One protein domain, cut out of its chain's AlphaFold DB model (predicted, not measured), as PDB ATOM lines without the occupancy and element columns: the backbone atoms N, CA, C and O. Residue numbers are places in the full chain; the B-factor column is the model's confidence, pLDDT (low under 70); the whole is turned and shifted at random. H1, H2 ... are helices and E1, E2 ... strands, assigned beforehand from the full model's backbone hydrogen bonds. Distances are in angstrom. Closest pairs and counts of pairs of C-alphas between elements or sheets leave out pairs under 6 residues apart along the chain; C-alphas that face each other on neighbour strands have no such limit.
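AT A GLANCE: This is residues 34 to 92 of the 139 residues of the protein "Major allergen Ani s 1" of Ascaris suum (UniProt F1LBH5). This is a domain of little regular structure: a long looped stretch, residues 34 to 66, leads into a two-stranded hairpin, E1 and E2, and one helix, H1, follows E2 with 0 residues between them and turns off in another direction. Residues 51 to 52 of the looped stretch pair with E2. The printed part has 59 residues, with the order E1, E2, H1, an antiparallel sheet E1 - E2 and a mixed class; named elements hold only 21 residues. It is compact, with a radius of gyration of the C-alphas of 11.6 A and spans of 34 by 26 by 22 A.

HOW THE PARTS SIT: Residues 51 to 52 pair antiparallel with residues 76 to 77 of E2, residues 76 to 80. E1, residues 67 to 71, forms a hairpin with E2, antiparallel at 144 degrees; N 68 and O 79 are within hydrogen-bond range at 2.8 A. The closest C-alphas of E1 and H1, residues 81 to 91, are those of Tyr 67 and Lys 81, 4.7 A apart. In H1 every O i to N i+4 pair is within hydrogen-bond range.

IN THESE COORDINATES: E1 begins at C-alpha 67 (340.552, 562.629, 396.464) and is 12.6 A long; E2 is 12.8 A. H1, 15.2 A, ends at C-alpha 91 (337.405, 568.964, 414.418).

THE WHOLE: The C-alphas farthest apart, of Gly 46 and Lys 92, are 36.0 A apart. The printed part has no cut, and both links are tight. Residues 54 to 61 have pLDDT under 70.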
ATOM      1  N   TRP A  34     333.055 573.458 399.262       75.12
ATOM      2  CA  TRP A  34     332.752 572.055 398.982       75.12
ATOM      3  C   TRP A  34     333.759 571.130 399.657       75.12
ATOM      4  O   TRP A  34     333.360 570.116 400.219       75.12
ATOM      5  N   CYS A  35     335.021 571.554 399.761       90.62
ATOM      6  CA  CYS A  35     336.053 570.864 400.515       90.62
ATOM      7  C   CYS A  35     336.564 571.663 401.720       90.62
ATOM      8  O   CYS A  35     336.537 572.895 401.772       90.62
ATOM      9  N   ALA A  36     337.051 570.932 402.714       91.19
ATOM     10  CA  ALA A  36     337.652 571.463 403.916       91.19
ATOM     11  C   ALA A  36     338.829 572.398 403.604       91.19
ATOM     12  O   ALA A  36     339.538 572.233 402.609       91.19
ATOM     13  N   LEU A  37     339.055 573.361 404.504       88.88
ATOM     14  CA  LEU A  37     340.136 574.350 404.406       88.88
ATOM     15  C   LEU A  37     340.082 575.187 403.119       88.88
ATOM     16  O   LEU A  37     341.118 575.539 402.557       88.88
ATOM     17  N   SER A  38     338.862 575.479 402.655       87.69
ATOM     18  CA  SER A  38     338.596 576.262 401.444       87.69
ATOM     19  C   SER A  38     339.297 575.705 400.201       87.69
ATOM     20  O   SER A  38     339.655 576.459 399.299       87.69
ATOM     21  N   LYS A  39     339.541 574.387 400.159       92.44
ATOM     22  CA  LYS A  39     340.080 573.737 398.965       92.44
ATOM     23  C   LYS A  39     339.002 573.573 397.907       92.44
ATOM     24  O   LYS A  39     337.823 573.400 398.213       92.44
ATOM     25  N   GLU A  40     339.438 573.615 396.656       90.81
ATOM     26  CA  GLU A  40     338.568 573.339 395.524       90.81
ATOM     27  C   GLU A  40     338.267 571.841 395.428       90.81
ATOM     28  O   GLU A  40     339.100 570.992 395.766       90.81
ATOM     29  N   ALA A  41     337.061 571.527 394.958       91.88
ATOM     30  CA  ALA A  41     336.721 570.179 394.537       91.88
ATOM     31  C   ALA A  41     337.483 569.819 393.253       91.88
ATOM     32  O   ALA A  41     337.897 570.693 392.490       91.88
ATOM     33  N   TYR A  42     337.653 568.522 393.008       92.81
ATOM     34  CA  TYR A  42     338.236 568.035 391.766       92.81
ATOM     35  C   TYR A  42     337.412 568.517 390.568       92.81
ATOM     36  O   TYR A  42     336.200 568.281 390.510       92.81
ATOM     37  N   LYS A  43     338.097 569.118 389.596       91.62
ATOM     38  CA  LYS A  43     337.552 569.468 388.286       91.62
ATOM     39  C   LYS A  43     338.085 568.489 387.246       91.62
ATOM     40  O   LYS A  43     339.262 568.136 387.279       91.62
ATOM     41  N   ASP A  44     337.218 568.018 386.362       88.69
ATOM     42  CA  ASP A  44     337.618 567.192 385.227       88.69
ATOM     43  C   ASP A  44     338.327 568.012 384.134       88.69
ATOM     44  O   ASP A  44     338.568 569.212 384.276       88.69
ATOM     45  N   SER A  45     338.679 567.360 383.024       89.12
ATOM     46  CA  SER A  45     339.323 568.010 381.877       89.12
ATOM     47  C   SER A  45     338.468 569.104 381.230       89.12
ATOM     48  O   SER A  45     339.010 569.966 380.547       89.12
ATOM     49  N   GLY A  46     337.148 569.082 381.433       89.00
ATOM     50  CA  GLY A  46     336.219 570.116 380.981       89.00
ATOM     51  C   GLY A  46     336.018 571.242 381.998       89.00
ATOM     52  O   GLY A  46     335.192 572.121 381.768       89.00
ATOM     53  N   GLY A  47     336.731 571.220 383.129       88.00
ATOM     54  CA  GLY A  47     336.587 572.196 384.206       88.00
ATOM     55  C   GLY A  47     335.351 571.981 385.086       88.00
ATOM     56  O   GLY A  47     335.071 572.821 385.944       88.00
ATOM     57  N   GLN A  48     334.619 570.877 384.910       89.12
ATOM     58  CA  GLN A  48     333.404 570.585 385.666       89.12
ATOM     59  C   GLN A  48     333.732 569.842 386.962       89.12
ATOM     60  O   GLN A  48     334.588 568.958 387.002       89.12
ATOM     61  N   THR A  49     333.039 570.192 388.046       89.12
ATOM     62  CA  THR A  49     333.212 569.524 389.340       89.12
ATOM     63  C   THR A  49     332.749 568.071 389.264       89.12
ATOM     64  O   THR A  49     331.593 567.797 388.944       89.12
ATOM     65  N   ARG A  50     333.620 567.128 389.641       89.06
ATOM     66  CA  ARG A  50     333.262 565.704 389.663       89.06
ATOM     67  C   ARG A  50     332.393 565.368 390.875       89.06
ATOM     68  O   ARG A  50     332.856 565.387 392.020       89.06
ATOM     69  N   ILE A  51     331.148 565.002 390.585       88.81
ATOM     70  CA  ILE A  51     330.179 564.467 391.541       88.81
ATOM     71  C   ILE A  51     330.445 562.969 391.762       88.81
ATOM     72  O   ILE A  51     330.853 562.250 390.848       88.81
ATOM     73  N   CYS A  52     330.229 562.498 392.985       87.75
ATOM     74  CA  CYS A  52     330.346 561.103 393.390       87.75
ATOM     75  C   CYS A  52     329.119 560.680 394.212       87.75
ATOM     76  O   CYS A  52     328.547 561.472 394.961       87.75
ATOM     77  N   PHE A  53     328.723 559.412 394.097       84.00
ATOM     78  CA  PHE A  53     327.599 558.840 394.839       84.00
ATOM     79  C   PHE A  53     328.023 557.535 395.513       84.00
ATOM     80  O   PHE A  53     328.686 556.696 394.909       84.00
ATOM     81  N   LYS A  54     327.608 557.328 396.766       68.00
ATOM     82  CA  LYS A  54     327.798 556.057 397.482       68.00
ATOM     83  C   LYS A  54     326.593 555.120 397.300       68.00
ATOM     84  O   LYS A  54     325.970 554.743 398.289       68.00
ATOM     85  N   ARG A  55     326.222 554.754 396.063       59.19
ATOM     86  CA  ARG A  55     325.188 553.722 395.822       59.19
ATOM     87  C   ARG A  55     325.558 552.741 394.696       59.19
ATOM     88  O   ARG A  55     325.657 553.131 393.543       59.19
ATOM     89  N   ASN A  56     325.640 551.468 395.102       51.78
ATOM     90  CA  ASN A  56     325.694 550.197 394.359       51.78
ATOM     91  C   ASN A  56     326.982 549.785 393.611       51.78
ATOM     92  O   ASN A  56     327.588 550.531 392.850       51.78
ATOM     93  N   LEU A  57     327.347 548.516 393.852       57.56
ATOM     94  CA  LEU A  57     328.633 547.834 393.648       57.56
ATOM     95  C   LEU A  57     329.111 547.623 392.198       57.56
ATOM     96  O   LEU A  57     330.179 547.052 392.020       57.56
ATOM     97  N   ASN A  58     328.387 548.082 391.175       55.00
ATOM     98  CA  ASN A  58     328.716 547.748 389.779       55.00
ATOM     99  C   ASN A  58     329.028 548.958 388.888       55.00
ATOM    100  O   ASN A  58     329.207 548.792 387.685       55.00
ATOM    101  N   ASN A  59     329.113 550.167 389.450       51.41
ATOM    102  CA  ASN A  59     329.688 551.311 388.743       51.41
ATOM    103  C   ASN A  59     330.235 552.321 389.760       51.41
ATOM    104  O   ASN A  59     329.550 553.244 390.204       51.41
ATOM    105  N   THR A  60     331.468 552.099 390.204       53.03
ATOM    106  CA  THR A  60     332.167 552.980 391.137       53.03
ATOM    107  C   THR A  60     332.473 554.305 390.445       53.03
ATOM    108  O   THR A  60     333.483 554.468 389.764       53.03
ATOM    109  N   GLN A  61     331.617 555.303 390.660       65.62
ATOM    110  CA  GLN A  61     331.942 556.708 390.421       65.62
ATOM    111  C   GLN A  61     332.938 557.167 391.501       65.62
ATOM    112  O   GLN A  61     332.640 557.985 392.371       65.62
ATOM    113  N   GLU A  62     334.115 556.540 391.494       76.88
ATOM    114  CA  GLU A  62     335.163 556.710 392.489       76.88
ATOM    115  C   GLU A  62     335.928 558.000 392.215       76.88
ATOM    116  O   GLU A  62     336.069 558.442 391.069       76.88
ATOM    117  N   CYS A  63     336.371 558.656 393.281       88.69
ATOM    118  CA  CYS A  63     337.162 559.864 393.148       88.69
ATOM    119  C   CYS A  63     338.579 559.528 392.662       88.69
ATOM    120  O   CYS A  63     339.106 558.476 393.020       88.69
ATOM    121  N   PRO A  64     339.219 560.417 391.883       91.19
ATOM    122  CA  PRO A  64     340.606 560.238 391.467       91.19
ATOM    123  C   PRO A  64     341.555 560.042 392.654       91.19
ATOM    124  O   PRO A  64     341.258 560.446 393.783       91.19
ATOM    125  N   GLN A  65     342.733 559.472 392.396       91.31
ATOM    126  CA  GLN A  65     343.745 559.264 393.430       91.31
ATOM    127  C   GLN A  65     344.052 560.574 394.173       91.31
ATOM    128  O   GLN A  65     344.236 561.631 393.575       91.31
ATOM    129  N   GLY A  66     344.093 560.503 395.506       92.62
ATOM    130  CA  GLY A  66     344.292 561.675 396.365       92.62
ATOM    131  C   GLY A  66     343.011 562.443 396.703       92.62
ATOM    132  O   GLY A  66     343.068 563.346 397.540       92.62
ATOM    133  N   TYR A  67     341.858 562.055 396.150       93.75
ATOM    134  CA  TYR A  67     340.552 562.629 396.464       93.75
ATOM    135  C   TYR A  67     339.651 561.623 397.187       93.75
ATOM    136  O   TYR A  67     339.767 560.410 397.025       93.75
ATOM    137  N   ALA A  68     338.754 562.133 398.022       91.94
ATOM    138  CA  ALA A  68     337.751 561.372 398.747       91.94
ATOM    139  C   ALA A  68     336.361 561.936 398.446       91.94
ATOM    140  O   ALA A  68     336.191 563.147 398.304       91.94
ATOM    141  N   CYS A  69     335.367 561.052 398.370       90.81
ATOM    142  CA  CYS A  69     333.984 561.451 398.158       90.81
ATOM    143  C   CYS A  69     333.398 562.028 399.453       90.81
ATOM    144  O   CYS A  69     333.075 561.281 400.384       90.81
ATOM    145  N   LYS A  70     333.278 563.356 399.515       90.44
ATOM    146  CA  LYS A  70     332.622 564.077 400.605       90.44
ATOM    147  C   LYS A  70     331.150 564.258 400.262       90.44
ATOM    148  O   LYS A  70     330.819 564.937 399.295       90.44
ATOM    149  N   MET A  71     330.276 563.641 401.050       86.62
ATOM    150  CA  MET A  71     328.831 563.744 400.859       86.62
ATOM    151  C   MET A  71     328.329 565.101 401.353       86.62
ATOM    152  O   MET A  71     328.577 565.470 402.501       86.62
ATOM    153  N   LEU A  72     327.630 565.823 400.484       83.88
ATOM    154  CA  LEU A  72     326.806 566.976 400.836       83.88
ATOM    155  C   LEU A  72     325.358 566.498 401.064       83.88
ATOM    156  O   LEU A  72     325.104 565.297 401.153       83.88
ATOM    157  N   ALA A  73     324.405 567.428 401.161       81.44
ATOM    158  CA  ALA A  73     323.008 567.106 401.464       81.44
ATOM    159  C   ALA A  73     322.356 566.141 400.452       81.44
ATOM    160  O   ALA A  73     321.579 565.277 400.848       81.44
ATOM    161  N   PHE A  74     322.690 566.261 399.161       81.25
ATOM    162  CA  PHE A  74     322.022 565.510 398.084       81.25
ATOM    163  C   PHE A  74     322.971 564.697 397.201       81.25
ATOM    164  O   PHE A  74     322.594 563.661 396.660       81.25
ATOM    165  N   PHE A  75     324.212 565.149 397.052       85.56
ATOM    166  CA  PHE A  75     325.221 564.532 396.202       85.56
ATOM    167  C   PHE A  75     326.583 564.598 396.891       85.56
ATOM    168  O   PHE A  75     326.781 565.383 397.818       85.56
ATOM    169  N   GLY A  76     327.524 563.755 396.480       88.56
ATOM    170  CA  GLY A  76     328.901 563.823 396.953       88.56
ATOM    171  C   GLY A  76     329.801 564.523 395.953       88.56
ATOM    172  O   GLY A  76     329.515 564.544 394.761       88.56
ATOM    173  N   VAL A  77     330.917 565.057 396.431       91.19
ATOM    174  CA  VAL A  77     331.962 565.651 395.595       91.19
ATOM    175  C   VAL A  77     333.337 565.161 395.965       91.19
ATOM    176  O   VAL A  77     333.615 564.822 397.115       91.19
ATOM    177  N   CYS A  78     334.215 565.126 394.970       92.88
ATOM    178  CA  CYS A  78     335.583 564.689 395.162       92.88
ATOM    179  C   CYS A  78     336.435 565.813 395.751       92.88
ATOM    180  O   CYS A  78     336.779 566.773 395.065       92.88
ATOM    181  N   CYS A  79     336.806 565.659 397.019       94.44
ATOM    182  CA  CYS A  79     337.599 566.618 397.779       94.44
ATOM    183  C   CYS A  79     338.992 566.087 398.108       94.44
ATOM    184  O   CYS A  79     339.136 564.876 398.289       94.44
ATOM    185  N   PRO A  80     340.028 566.940 398.217       95.69
ATOM    186  CA  PRO A  80     341.371 566.469 398.531       95.69
ATOM    187  C   PRO A  80     341.399 565.711 399.863       95.69
ATOM    188  O   PRO A  80     341.106 566.253 400.930       95.69
ATOM    189  N   LYS A  81     341.795 564.436 399.810       95.12
ATOM    190  CA  LYS A  81     341.745 563.510 400.950       95.12
ATOM    191  C   LYS A  81     342.556 564.026 402.139       95.12
ATOM    192  O   LYS A  81     342.131 563.881 403.281       95.12
ATOM    193  N   ARG A  82     343.706 564.660 401.877       94.69
ATOM    194  CA  ARG A  82     344.599 565.205 402.911       94.69
ATOM    195  C   ARG A  82     343.928 566.300 403.741       94.69
ATOM    196  O   ARG A  82     344.049 566.280 404.960       94.69
ATOM    197  N   THR A  83     343.236 567.246 403.107       94.69
ATOM    198  CA  THR A  83     342.621 568.376 403.821       94.69
ATOM    199  C   THR A  83     341.333 567.978 404.518       94.69
ATOM    200  O   THR A  83     341.101 568.433 405.632       94.69
ATOM    201  N   GLU A  84     340.549 567.076 403.920       93.69
ATOM    202  CA  GLU A  84     339.399 566.467 404.599       93.69
ATOM    203  C   GLU A  84     339.837 565.703 405.853       93.69
ATOM    204  O   GLU A  84     339.277 565.905 406.929       93.69
ATOM    205  N   TYR A  85     340.884 564.878 405.744       94.12
ATOM    206  CA  TYR A  85     341.444 564.156 406.885       94.12
ATOM    207  C   TYR A  85     341.947 565.110 407.973       94.12
ATOM    208  O   TYR A  85     341.604 564.941 409.142       94.12
ATOM    209  N   LEU A  86     342.731 566.123 407.592       94.75
ATOM    210  CA  LEU A  86     343.285 567.091 408.532       94.75
ATOM    211  C   LEU A  86     342.179 567.848 409.278       94.75
ATOM    212  O   LEU A  86     342.227 567.968 410.503       94.75
ATOM    213  N   PHE A  87     341.157 568.299 408.548       93.50
ATOM    214  CA  PHE A  87     339.999 568.963 409.126       93.50
ATOM    215  C   PHE A  87     339.222 568.055 410.068       93.50
ATOM    216  O   PHE A  87     339.000 568.429 411.214       93.50
ATOM    217  N   HIS A  88     338.882 566.841 409.637       92.38
ATOM    218  CA  HIS A  88     338.164 565.883 410.471       92.38
ATOM    219  C   HIS A  88     338.936 565.536 411.753       92.38
ATOM    220  O   HIS A  88     338.355 565.520 412.837       92.38
ATOM    221  N   LYS A  89     340.254 565.317 411.647       94.00
ATOM    222  CA  LYS A  89     341.130 565.044 412.795       94.00
ATOM    223  C   LYS A  89     341.089 566.180 413.818       94.00
ATOM    224  O   LYS A  89     340.932 565.906 414.998       94.00
ATOM    225  N   ASN A  90     341.196 567.431 413.371       93.94
ATOM    226  CA  ASN A  90     341.230 568.588 414.273       93.94
ATOM    227  C   ASN A  90     339.840 568.985 414.793       93.94
ATOM    228  O   ASN A  90     339.711 569.509 415.897       93.94
ATOM    229  N   TYR A  91     338.789 568.725 414.015       92.81
ATOM    230  CA  TYR A  91     337.405 568.964 414.418       92.81
ATOM    231  C   TYR A  91     336.938 567.983 415.506       92.81
ATOM    232  O   TYR A  91     336.019 568.278 416.270       92.81
ATOM    233  N   LYS A  92     337.583 566.818 415.622       92.62
ATOM    234  CA  LYS A  92     337.344 565.858 416.703       92.62
ATOM    235  C   LYS A  92     338.058 566.300 417.994       92.62
ATOM    236  O   LYS A  92     339.064 565.727 418.396       92.62
TER     237      LYS A  92